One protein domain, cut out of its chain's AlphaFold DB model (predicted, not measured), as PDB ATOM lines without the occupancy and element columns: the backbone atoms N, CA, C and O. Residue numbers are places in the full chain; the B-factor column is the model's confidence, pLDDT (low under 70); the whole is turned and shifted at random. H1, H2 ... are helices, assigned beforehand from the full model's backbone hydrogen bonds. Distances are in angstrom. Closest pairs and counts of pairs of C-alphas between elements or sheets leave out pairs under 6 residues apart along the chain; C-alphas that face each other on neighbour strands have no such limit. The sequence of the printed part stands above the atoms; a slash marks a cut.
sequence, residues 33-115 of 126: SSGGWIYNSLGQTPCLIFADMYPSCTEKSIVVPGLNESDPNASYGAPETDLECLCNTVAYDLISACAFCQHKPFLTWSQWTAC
ATOM      1  N   SER A  33     -59.814  -1.047  45.429       71.94
ATOM      2  CA  SER A  33     -58.917   0.037  45.013       71.94
ATOM      3  C   SER A  33     -57.806  -0.408  44.057       71.94
ATOM      4  O   SER A  33     -57.290   0.422  43.309       71.94
ATOM      5  N   SER A  34     -57.478  -1.706  43.999       73.25
ATOM      6  CA  SER A  34     -56.575  -2.245  42.979       73.25
ATOM      7  C   SER A  34     -57.202  -2.233  41.585       73.25
ATOM      8  O   SER A  34     -56.473  -2.353  40.613       73.25
ATOM      9  N   GLY A  35     -58.522  -2.049  41.462       70.25
ATOM     10  CA  GLY A  35     -59.247  -2.084  40.195       70.25
ATOM     11  C   GLY A  35     -59.328  -3.491  39.588       70.25
ATOM     12  O   GLY A  35     -58.508  -4.364  39.847       70.25
ATOM     13  N   GLY A  36     -60.324  -3.728  38.731       83.31
ATOM     14  CA  GLY A  36     -60.514  -5.038  38.090       83.31
ATOM     15  C   GLY A  36     -59.378  -5.461  37.146       83.31
ATOM     16  O   GLY A  36     -59.318  -6.620  36.757       83.31
ATOM     17  N   TRP A  37     -58.473  -4.542  36.790       88.56
ATOM     18  CA  TRP A  37     -57.366  -4.797  35.862       88.56
ATOM     19  C   TRP A  37     -56.313  -5.758  36.420       88.56
ATOM     20  O   TRP A  37     -55.581  -6.361  35.642       88.56
ATOM     21  N   ILE A  38     -56.226  -5.893  37.747       92.44
ATOM     22  CA  ILE A  38     -55.216  -6.737  38.393       92.44
ATOM     23  C   ILE A  38     -55.536  -8.233  38.283       92.44
ATOM     24  O   ILE A  38     -54.668  -9.078  38.496       92.44
ATOM     25  N   TYR A  39     -56.782  -8.562  37.948       93.06
ATOM     26  CA  TYR A  39     -57.240  -9.926  37.757       93.06
ATOM     27  C   TYR A  39     -57.061 -10.346  36.301       93.06
ATOM     28  O   TYR A  39     -57.313  -9.571  35.377       93.06
ATOM     29  N   ASN A  40     -56.684 -11.604  36.082       92.81
ATOM     30  CA  ASN A  40     -56.732 -12.173  34.738       92.81
ATOM     31  C   ASN A  40     -58.185 -12.486  34.314       92.81
ATOM     32  O   ASN A  40     -59.137 -12.334  35.081       92.81
ATOM     33  N   SER A  41     -58.365 -12.979  33.088       93.75
ATOM     34  CA  SER A  41     -59.683 -13.342  32.542       93.75
ATOM     35  C   SER A  41     -60.400 -14.473  33.293       93.75
ATOM     36  O   SER A  41     -61.599 -14.659  33.099       93.75
ATOM     37  N   LEU A  42     -59.689 -15.217  34.144       93.94
ATOM     38  CA  LEU A  42     -60.238 -16.258  35.015       93.94
ATOM     39  C   LEU A  42     -60.581 -15.728  36.417       93.94
ATOM     40  O   LEU A  42     -61.022 -16.497  37.268       93.94
ATOM     41  N   GLY A  43     -60.376 -14.433  36.677       91.88
ATOM     42  CA  GLY A  43     -60.601 -13.827  37.987       91.88
ATOM     43  C   GLY A  43     -59.539 -14.188  39.028       91.88
ATOM     44  O   GLY A  43     -59.789 -14.046  40.222       91.88
ATOM     45  N   GLN A  44     -58.365 -14.666  38.611       94.06
ATOM     46  CA  GLN A  44     -57.276 -15.012  39.526       94.06
ATOM     47  C   GLN A  44     -56.462 -13.768  39.898       94.06
ATOM     48  O   GLN A  44     -56.214 -12.908  39.050       94.06
ATOM     49  N   THR A  45     -56.019 -13.692  41.154       95.75
ATOM     50  CA  THR A  45     -55.089 -12.650  41.606       95.75
ATOM     51  C   THR A  45     -53.670 -12.927  41.105       95.75
ATOM     52  O   THR A  45     -53.318 -14.091  40.880       95.75
ATOM     53  N   PRO A  46     -52.800 -11.906  40.997       96.62
ATOM     54  CA  PRO A  46     -51.400 -12.115  40.623       96.62
ATOM     55  C   PRO A  46     -50.663 -13.079  41.563       96.62
ATOM     56  O   PRO A  46     -49.813 -13.843  41.119       96.62
ATOM     57  N   CYS A  47     -51.037 -13.101  42.849       96.88
ATOM     58  CA  CYS A  47     -50.493 -14.024  43.847       96.88
ATOM     59  C   CYS A  47     -50.768 -15.490  43.499       96.88
ATOM     60  O   CYS A  47     -49.879 -16.334  43.605       96.88
ATOM     61  N   LEU A  48     -52.001 -15.788  43.076       96.38
ATOM     62  CA  LEU A  48     -52.389 -17.135  42.677       96.38
ATOM     63  C   LEU A  48     -51.697 -17.538  41.372       96.38
ATOM     64  O   LEU A  48     -51.160 -18.634  41.287       96.38
ATOM     65  N   ILE A  49     -51.632 -16.630  40.396       96.50
ATOM     66  CA  ILE A  49     -50.964 -16.898  39.114       96.50
ATOM     67  C   ILE A  49     -49.462 -17.155  39.325       96.50
ATOM     68  O   ILE A  49     -48.907 -18.071  38.722       96.50
ATOM     69  N   PHE A  50     -48.802 -16.394  40.206       96.56
ATOM     70  CA  PHE A  50     -47.406 -16.653  40.572       96.56
ATOM     71  C   PHE A  50     -47.241 -18.044  41.200       96.56
ATOM     72  O   PHE A  50     -46.354 -18.794  40.793       96.56
ATOM     73  N   ALA A  51     -48.113 -18.408  42.150       96.25
ATOM     74  CA  ALA A  51     -48.105 -19.736  42.760       96.25
ATOM     75  C   ALA A  51     -48.305 -20.849  41.717       96.25
ATOM     76  O   ALA A  51     -47.615 -21.863  41.784       96.25
ATOM     77  N   ASP A  52     -49.192 -20.643  40.738       94.88
ATOM     78  CA  ASP A  52     -49.481 -21.598  39.662       94.88
ATOM     79  C   ASP A  52     -48.300 -21.794  38.699       94.88
ATOM     80  O   ASP A  52     -48.053 -22.914  38.248       94.88
ATOM     81  N   MET A  53     -47.555 -20.726  38.398       93.62
ATOM     82  CA  MET A  53     -46.384 -20.764  37.514       93.62
ATOM     83  C   MET A  53     -45.149 -21.371  38.201       93.62
ATOM     84  O   MET A  53     -44.336 -22.033  37.556       93.62
ATOM     85  N   TYR A  54     -44.990 -21.165  39.509       94.12
ATOM     86  CA  TYR A  54     -43.773 -21.507  40.250       94.12
ATOM     87  C   TYR A  54     -43.273 -22.966  40.099       94.12
ATOM     88  O   TYR A  54     -42.066 -23.166  39.921       94.12
ATOM     89  N   PRO A  55     -44.129 -24.009  40.102       92.38
ATOM     90  CA  PRO A  55     -43.681 -25.394  39.946       92.38
ATOM     91  C   PRO A  55     -43.087 -25.703  38.576       92.38
ATOM     92  O   PRO A  55     -42.362 -26.689  38.461       92.38
ATOM     93  N   SER A  56     -43.380 -24.895  37.550       91.25
ATOM     94  CA  SER A  56     -42.730 -25.016  36.241       91.25
ATOM     95  C   SER A  56     -41.238 -24.691  36.304       91.25
ATOM     96  O   SER A  56     -40.499 -25.147  35.439       91.25
ATOM     97  N   CYS A  57     -40.800 -23.946  37.323       91.88
ATOM     98  CA  CYS A  57     -39.393 -23.635  37.559       91.88
ATOM     99  C   CYS A  57     -38.723 -24.580  38.559       91.88
ATOM    100  O   CYS A  57     -37.564 -24.927  38.379       91.88
ATOM    101  N   THR A  58     -39.427 -24.964  39.626       90.12
ATOM    102  CA  THR A  58     -38.779 -25.540  40.822       90.12
ATOM    103  C   THR A  58     -39.160 -26.990  41.106       90.12
ATOM    104  O   THR A  58     -38.704 -27.574  42.091       90.12
ATOM    105  N   GLU A  59     -40.083 -27.555  40.319       88.56
ATOM    106  CA  GLU A  59     -40.763 -28.824  40.603       88.56
ATOM    107  C   GLU A  59     -41.403 -28.887  42.007       88.56
ATOM    108  O   GLU A  59     -41.725 -29.972  42.507       88.56
ATOM    109  N   LYS A  60     -41.631 -27.738  42.654       88.56
ATOM    110  CA  LYS A  60     -42.235 -27.609  43.984       88.56
ATOM    111  C   LYS A  60     -43.459 -26.708  43.915       88.56
ATOM    112  O   LYS A  60     -43.472 -25.704  43.216       88.56
ATOM    113  N   SER A  61     -44.485 -27.067  44.677       90.69
ATOM    114  CA  SER A  61     -45.615 -26.170  44.918       90.69
ATOM    115  C   SER A  61     -45.286 -25.211  46.043       90.69
ATOM    116  O   SER A  61     -44.597 -25.580  46.996       90.69
ATOM    117  N   ILE A  62     -45.819 -23.999  45.936       92.00
ATOM    118  CA  ILE A  62     -45.681 -22.971  46.961       92.00
ATOM    119  C   ILE A  62     -47.038 -22.463  47.417       92.00
ATOM    120  O   ILE A  62     -48.044 -22.546  46.708       92.00
ATOM    121  N   VAL A  63     -47.020 -21.888  48.614       94.50
ATOM    122  CA  VAL A  63     -48.069 -20.999  49.090       94.50
ATOM    123  C   VAL A  63     -47.516 -19.586  49.023       94.50
ATOM    124  O   VAL A  63     -46.446 -19.336  49.575       94.50
ATOM    125  N   VAL A  64     -48.232 -18.673  48.366       95.81
ATOM    126  CA  VAL A  64     -47.931 -17.234  48.426       95.81
ATOM    127  C   VAL A  64     -48.797 -16.644  49.542       95.81
ATOM    128  O   VAL A  64     -50.006 -16.471  49.330       95.81
ATOM    129  N   PRO A  65     -48.239 -16.425  50.751       95.25
ATOM    130  CA  PRO A  65     -49.010 -15.962  51.897       95.25
ATOM    131  C   PRO A  65     -49.347 -14.482  51.759       95.25
ATOM    132  O   PRO A  65     -48.603 -13.734  51.134       95.25
ATOM    133  N   GLY A  66     -50.425 -14.049  52.412       95.69
ATOM    134  CA  GLY A  66     -50.659 -12.621  52.593       95.69
ATOM    135  C   GLY A  66     -49.515 -11.967  53.368       95.69
ATOM    136  O   GLY A  66     -48.964 -12.555  54.303       95.69
ATOM    137  N   LEU A  67     -49.152 -10.752  52.972       95.69
ATOM    138  CA  LEU A  67     -48.164  -9.942  53.671       95.69
ATOM    139  C   LEU A  67     -48.748  -9.433  54.992       95.69
ATOM    140  O   LEU A  67     -49.948  -9.194  55.109       95.69
ATOM    141  N   ASN A  68     -47.893  -9.256  56.001       95.44
ATOM    142  CA  ASN A  68     -48.325  -8.807  57.321       95.44
ATOM    143  C   ASN A  68     -49.005  -7.429  57.230       95.44
ATOM    144  O   ASN A  68     -48.364  -6.424  56.922       95.44
ATOM    145  N   GLU A  69     -50.302  -7.375  57.535       92.06
ATOM    146  CA  GLU A  69     -51.095  -6.146  57.461       92.06
ATOM    147  C   GLU A  69     -50.548  -5.046  58.380       92.06
ATOM    148  O   GLU A  69     -50.510  -3.886  57.973       92.06
ATOM    149  N   SER A  70     -50.037  -5.413  59.561       96.00
ATOM    150  CA  SER A  70     -49.516  -4.479  60.571       96.00
ATOM    151  C   SER A  70     -48.133  -3.910  60.245       96.00
ATOM    152  O   SER A  70     -47.743  -2.903  60.833       96.00
ATOM    153  N   ASP A  71     -47.384  -4.529  59.329       96.81
ATOM    154  CA  ASP A  71     -46.069  -4.042  58.913       96.81
ATOM    155  C   ASP A  71     -46.181  -3.285  57.578       96.81
ATOM    156  O   ASP A  71     -46.413  -3.907  56.536       96.81
ATOM    157  N   PRO A  72     -46.025  -1.948  57.558       94.06
ATOM    158  CA  PRO A  72     -46.103  -1.169  56.323       94.06
ATOM    159  C   PRO A  72     -44.973  -1.486  55.332       94.06
ATOM    160  O   PRO A  72     -45.110  -1.170  54.153       94.06
ATOM    161  N   ASN A  73     -43.884  -2.115  55.785       95.94
ATOM    162  CA  ASN A  73     -42.731  -2.465  54.960       95.94
ATOM    163  C   ASN A  73     -42.708  -3.941  54.542       95.94
ATOM    164  O   ASN A  73     -41.774  -4.345  53.849       95.94
ATOM    165  N   ALA A  74     -43.706  -4.738  54.940       96.31
ATOM    166  CA  ALA A  74     -43.796  -6.132  54.525       96.31
ATOM    167  C   ALA A  74     -43.803  -6.223  52.995       96.31
ATOM    168  O   ALA A  74     -44.592  -5.550  52.336       96.31
ATOM    169  N   SER A  75     -42.937  -7.063  52.437       96.50
ATOM    170  CA  SER A  75     -42.793  -7.262  50.996       96.50
ATOM    171  C   SER A  75     -42.389  -8.704  50.694       96.50
ATOM    172  O   SER A  75     -41.961  -9.448  51.580       96.50
ATOM    173  N   TYR A  76     -42.542  -9.107  49.435       96.44
ATOM    174  CA  TYR A  76     -41.983 -10.368  48.958       96.44
ATOM    175  C   TYR A  76     -40.512 -10.193  48.580       96.44
ATOM    176  O   TYR A  76     -40.118  -9.164  48.029       96.44
ATOM    177  N   GLY A  77     -39.714 -11.220  48.866       93.75
ATOM    178  CA  GLY A  77     -38.306 -11.273  48.490       93.75
ATOM    179  C   GLY A  77     -38.092 -11.567  47.005       93.75
ATOM    180  O   GLY A  77     -38.992 -12.022  46.298       93.75
ATOM    181  N   ALA A  78     -36.862 -11.321  46.556       92.06
ATOM    182  CA  ALA A  78     -36.355 -11.810  45.281       92.06
ATOM    183  C   ALA A  78     -36.233 -13.351  45.318       92.06
ATOM    184  O   ALA A  78     -36.221 -13.935  46.406       92.06
ATOM    185  N   PRO A  79     -36.166 -14.037  44.164       89.88
ATOM    186  CA  PRO A  79     -36.055 -15.486  44.149       89.88
ATOM    187  C   PRO A  79     -34.697 -15.909  44.720       89.88
ATOM    188  O   PRO A  79     -33.678 -15.272  44.467       89.88
ATOM    189  N   GLU A  80     -34.694 -16.995  45.490       87.56
ATOM    190  CA  GLU A  80     -33.485 -17.557  46.118       87.56
ATOM    191  C   GLU A  80     -33.059 -18.891  45.485       87.56
ATOM    192  O   GLU A  80     -31.943 -19.364  45.694       87.56
ATOM    193  N   THR A  81     -33.948 -19.515  44.710       85.31
ATOM    194  CA  THR A  81     -33.714 -20.788  44.022       85.31
ATOM    195  C   THR A  81     -34.103 -20.670  42.560       85.31
ATOM    196  O   THR A  81     -34.842 -19.761  42.191       85.31
ATOM    197  N   ASP A  82     -33.599 -21.589  41.731       87.44
ATOM    198  CA  ASP A  82     -33.999 -21.731  40.323       87.44
ATOM    199  C   ASP A  82     -33.963 -20.395  39.561       87.44
ATOM    200  O   ASP A  82     -34.850 -20.073  38.767       87.44
ATOM    201  N   LEU A  83     -32.918 -19.605  39.849       87.69
ATOM    202  CA  LEU A  83     -32.746 -18.228  39.389       87.69
ATOM    203  C   LEU A  83     -32.840 -18.135  37.868       87.69
ATOM    204  O   LEU A  83     -33.511 -17.252  37.362       87.69
ATOM    205  N   GLU A  84     -32.270 -19.091  37.133       88.50
ATOM    206  CA  GLU A  84     -32.369 -19.142  35.668       88.50
ATOM    207  C   GLU A  84     -33.823 -19.097  35.165       88.50
ATOM    208  O   GLU A  84     -34.108 -18.460  34.154       88.50
ATOM    209  N   CYS A  85     -34.757 -19.719  35.891       92.56
ATOM    210  CA  CYS A  85     -36.169 -19.732  35.526       92.56
ATOM    211  C   CYS A  85     -36.949 -18.565  36.139       92.56
ATOM    212  O   CYS A  85     -37.750 -17.940  35.448       92.56
ATOM    213  N   LEU A  86     -36.731 -18.244  37.420       94.50
ATOM    214  CA  LEU A  86     -37.504 -17.212  38.129       94.50
ATOM    215  C   LEU A  86     -37.017 -15.782  37.858       94.50
ATOM    216  O   LEU A  86     -37.761 -14.830  38.089       94.50
ATOM    217  N   CYS A  87     -35.812 -15.596  37.328       93.25
ATOM    218  CA  CYS A  87     -35.258 -14.285  37.007       93.25
ATOM    219  C   CYS A  87     -35.714 -13.769  35.648       93.25
ATOM    220  O   CYS A  87     -34.928 -13.534  34.732       93.25
ATOM    221  N   ASN A  88     -37.018 -13.559  35.532       94.00
ATOM    222  CA  ASN A  88     -37.633 -12.975  34.356       94.00
ATOM    223  C   ASN A  88     -38.676 -11.923  34.765       94.00
ATOM    224  O   ASN A  88     -39.097 -11.849  35.921       94.00
ATOM    225  N   THR A  89     -39.093 -11.103  33.803       96.25
ATOM    226  CA  THR A  89     -40.044 -10.014  34.052       96.25
ATOM    227  C   THR A  89     -41.429 -10.523  34.439       96.25
ATOM    228  O   THR A  89     -42.075  -9.903  35.265       96.25
ATOM    229  N   VAL A  90     -41.874 -11.674  33.925       96.31
ATOM    230  CA  VAL A  90     -43.195 -12.244  34.243       96.31
ATOM    231  C   VAL A  90     -43.285 -12.632  35.719       96.31
ATOM    232  O   VAL A  90     -44.245 -12.268  36.394       96.31
ATOM    233  N   ALA A  91     -42.275 -13.331  36.242       96.62
ATOM    234  CA  ALA A  91     -42.201 -13.693  37.655       96.62
ATOM    235  C   ALA A  91     -42.198 -12.443  38.552       96.62
ATOM    236  O   ALA A  91     -42.969 -12.364  39.511       96.62
ATOM    237  N   TYR A  92     -41.374 -11.455  38.193       97.38
ATOM    238  CA  TYR A  92     -41.285 -10.174  38.887       97.38
ATOM    239  C   TYR A  92     -42.605  -9.396  38.869       97.38
ATOM    240  O   TYR A  92     -43.055  -8.936  39.919       97.38
ATOM    241  N   ASP A  93     -43.241  -9.261  37.707       97.56
ATOM    242  CA  ASP A  93     -44.471  -8.488  37.544       97.56
ATOM    243  C   ASP A  93     -45.608  -9.110  38.356       97.56
ATOM    244  O   ASP A  93     -46.333  -8.399  39.049       97.56
ATOM    245  N   LEU A  94     -45.734 -10.443  38.344       97.31
ATOM    246  CA  LEU A  94     -46.771 -11.150  39.095       97.31
ATOM    247  C   LEU A  94     -46.610 -10.982  40.611       97.31
ATOM    248  O   LEU A  94     -47.582 -10.657  41.296       97.31
ATOM    249  N   ILE A  95     -45.401 -11.169  41.149       97.31
ATOM    250  CA  ILE A  95     -45.184 -11.053  42.599       97.31
ATOM    251  C   ILE A  95     -45.197  -9.590  43.072       97.31
ATOM    252  O   ILE A  95     -45.676  -9.296  44.168       97.31
ATOM    253  N   SER A  96     -44.771  -8.651  42.223       97.12
ATOM    254  CA  SER A  96     -44.860  -7.212  42.501       97.12
ATOM    255  C   SER A  96     -46.308  -6.731  42.481       97.12
ATOM    256  O   SER A  96     -46.748  -6.054  43.410       97.12
ATOM    257  N   ALA A  97     -47.091  -7.148  41.482       96.12
ATOM    258  CA  ALA A  97     -48.526  -6.885  41.439       96.12
ATOM    259  C   ALA A  97     -49.251  -7.542  42.623       96.12
ATOM    260  O   ALA A  97     -50.184  -6.959  43.171       96.12
ATOM    261  N   CYS A  98     -48.798  -8.713  43.079       96.44
ATOM    262  CA  CYS A  98     -49.317  -9.360  44.281       96.44
ATOM    263  C   CYS A  98     -49.088  -8.518  45.552       96.44
ATOM    264  O   CYS A  98     -49.984  -8.412  46.388       96.44
ATOM    265  N   ALA A  99     -47.922  -7.889  45.717       96.12
ATOM    266  CA  ALA A  99     -47.690  -6.956  46.825       96.12
ATOM    267  C   ALA A  99     -48.517  -5.668  46.672       96.12
ATOM    268  O   ALA A  99     -49.165  -5.233  47.625       96.12
ATOM    269  N   PHE A 100     -48.579  -5.108  45.460       95.00
ATOM    270  CA  PHE A 100     -49.381  -3.918  45.164       95.00
ATOM    271  C   PHE A 100     -50.875  -4.121  45.477       95.00
ATOM    272  O   PHE A 100     -51.501  -3.265  46.095       95.00
ATOM    273  N   CYS A 101     -51.421  -5.283  45.112       94.81
ATOM    274  CA  CYS A 101     -52.781  -5.748  45.412       94.81
ATOM    275  C   CYS A 101     -53.125  -5.721  46.915       94.81
ATOM    276  O   CYS A 101     -54.288  -5.587  47.286       94.81
ATOM    277  N   GLN A 102     -52.108  -5.822  47.775       93.94
ATOM    278  CA  GLN A 102     -52.217  -5.798  49.236       93.94
ATOM    279  C   GLN A 102     -51.818  -4.441  49.841       93.94
ATOM    280  O   GLN A 102     -51.617  -4.340  51.050       93.94
ATOM    281  N   HIS A 103     -51.632  -3.412  49.002       93.31
ATOM    282  CA  HIS A 103     -51.127  -2.085  49.385       93.31
ATOM    283  C   HIS A 103     -49.777  -2.125  50.095       93.31
ATOM    284  O   HIS A 103     -49.511  -1.347  51.015       93.31
ATOM    285  N   LYS A 104     -48.915  -3.045  49.666       95.19
ATOM    286  CA  LYS A 104     -47.573  -3.223  50.210       95.19
ATOM    287  C   LYS A 104     -46.499  -2.798  49.212       95.19
ATOM    288  O   LYS A 104     -46.738  -2.819  47.999       95.19
ATOM    289  N   PRO A 105     -45.310  -2.404  49.700       96.62
ATOM    290  CA  PRO A 105     -44.176  -2.160  48.827       96.62
ATOM    291  C   PRO A 105     -43.744  -3.450  48.122       96.62
ATOM    292  O   PRO A 105     -43.885  -4.558  48.639       96.62
ATOM    293  N   PHE A 106     -43.159  -3.283  46.944       96.38
ATOM    294  CA  PHE A 106     -42.523  -4.343  46.171       96.38
ATOM    295  C   PHE A 106     -41.092  -3.938  45.839       96.38
ATOM    296  O   PHE A 106     -40.748  -2.752  45.835       96.38
ATOM    297  N   LEU A 107     -40.248  -4.933  45.579       96.56
ATOM    298  CA  LEU A 107     -38.893  -4.682  45.115       96.56
ATOM    299  C   LEU A 107     -38.938  -3.973  43.763       96.56
ATOM    300  O   LEU A 107     -39.752  -4.295  42.907       96.56
ATOM    301  N   THR A 108     -38.036  -3.024  43.551       96.81
ATOM    302  CA  THR A 108     -37.768  -2.510  42.205       96.81
ATOM    303  C   THR A 108     -37.160  -3.607  41.333       96.81
ATOM    304  O   THR A 108     -36.505  -4.519  41.841       96.81
ATOM    305  N   TRP A 109     -37.290  -3.483  40.011       95.06
ATOM    306  CA  TRP A 109     -36.663  -4.418  39.073       95.06
ATOM    307  C   TRP A 109     -35.161  -4.580  39.341       95.06
ATOM    308  O   TRP A 109     -34.669  -5.698  39.407       95.06
ATOM    309  N   SER A 110     -34.446  -3.482  39.604       95.00
ATOM    310  CA  SER A 110     -33.016  -3.532  39.930       95.00
ATOM    311  C   SER A 110     -32.712  -4.309  41.215       95.00
ATOM    312  O   SER A 110     -31.698  -4.997  41.278       95.00
ATOM    313  N   GLN A 111     -33.571  -4.217  42.237       94.69
ATOM    314  CA  GLN A 111     -33.431  -5.009  43.466       94.69
ATOM    315  C   GLN A 111     -33.737  -6.489  43.224       94.69
ATOM    316  O   GLN A 111     -33.045  -7.340  43.770       94.69
ATOM    317  N   TRP A 112     -34.734  -6.795  42.392       94.44
ATOM    318  CA  TRP A 112     -35.052  -8.165  41.990       94.44
ATOM    319  C   TRP A 112     -33.889  -8.812  41.232       94.44
ATOM    320  O   TRP A 112     -33.410  -9.879  41.612       94.44
ATOM    321  N   THR A 113     -33.375  -8.139  40.198       92.44
ATOM    322  CA  THR A 113     -32.301  -8.680  39.354       92.44
ATOM    323  C   THR A 113     -30.950  -8.745  40.050       92.44
ATOM    324  O   THR A 113     -30.090  -9.502  39.616       92.44
ATOM    325  N   ALA A 114     -30.745  -8.008  41.143       91.50
ATOM    326  CA  ALA A 114     -29.518  -8.117  41.932       91.50
ATOM    327  C   ALA A 114     -29.294  -9.540  42.485       91.50
ATOM    328  O   ALA A 114     -28.150  -9.946  42.668       91.50
ATOM    329  N   CYS A 115     -30.366 -10.311  42.706       85.38
ATOM    330  CA  CYS A 115     -30.302 -11.720  43.109       85.38
ATOM    331  C   CYS A 115     -30.224 -12.691  41.921       85.38
ATOM    332  O   CYS A 115     -30.069 -13.890  42.124       85.38
TER     333      CYS A 115
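AT A GLANCE: This is residues 33 to 115 of the 126 residues of an uncharacterized protein of Botryobasidium botryosum FD-172 SS1 (UniProt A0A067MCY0). Two helices, H4 and H1, lie side by side and run opposite ways to make a small core, with the short helices H2 and H3 near each other at one end of the pair and a long loop, residues 59 to 82, that goes out from H2 to about Ser 70 and folds back to H3. The short helix H5 lies near the first part of H4, and residues 33 to 45 wind about the end of the pair away from H2 and H3. The printed part has 83 residues with five named helices, in the order H1, H2, H3, H4, H5, and no named strand; the class is all helix, though under half of the residues, 34 of 83, are in named elements. The whole is compact, with a radius of gyration of the C-alphas of 12.5 A and spans of 34 by 29 by 20 A.

IN THESE COORDINATES: H4, the longest helix, is residues 89 to 101 and measures 17.6 A from C-alpha 89 at (-40.044, -10.014, 34.052) to C-alpha 101 at (-52.781, -5.748, 45.412). H1 is residues 46 to 53, 10.5 A long, and begins at C-alpha 46 at (-51.400, -12.115, 40.623). H2 is residues 55 to 58 and H3 is residues 83 to 86, four residues each. H5 is residues 109 to 113 and ends at C-alpha 113 at (-32.301, -8.680, 39.354).

HOW THE PARTS SIT: H4 touches H1, with the closest C-alphas those of Cys 98 and Cys 47, 4.8 A apart. The two run opposite ways at a shallow tilt of 34.8 degrees, only just short of steep. H5 is close to H4 but not clearly touching it; their closest C-alphas, those of Trp 112 and Tyr 92, are 7.2 A apart. H2 and H3 are close but not clearly touching, with the C-alphas of Cys 57 and Cys 85 closest at 5.5 A. H1 and H2 meet only through their link, and so do H3 and H4. Among the pairs that are apart are H1 and H5, and H2 and H4. In H1, H4 and H5 every O i to N i+4 pair is within hydrogen-bond range. H2 and H3 are too short for such a pair; the one O i to N i+3 pair is within range in H3 and not in H2.

THE WHOLE: The C-alphas of Ser 33 and Glu 59 are the two farthest apart, at 34.4 A. The printed part has no cut. The link from H2 to H3, 24 residues, is long; those from H1 to H2 and from H3 to H4 are tight, and that from H4 to H5 is short. The mean pLDDT of the printed part is 93.0, and no printed residue is under 70.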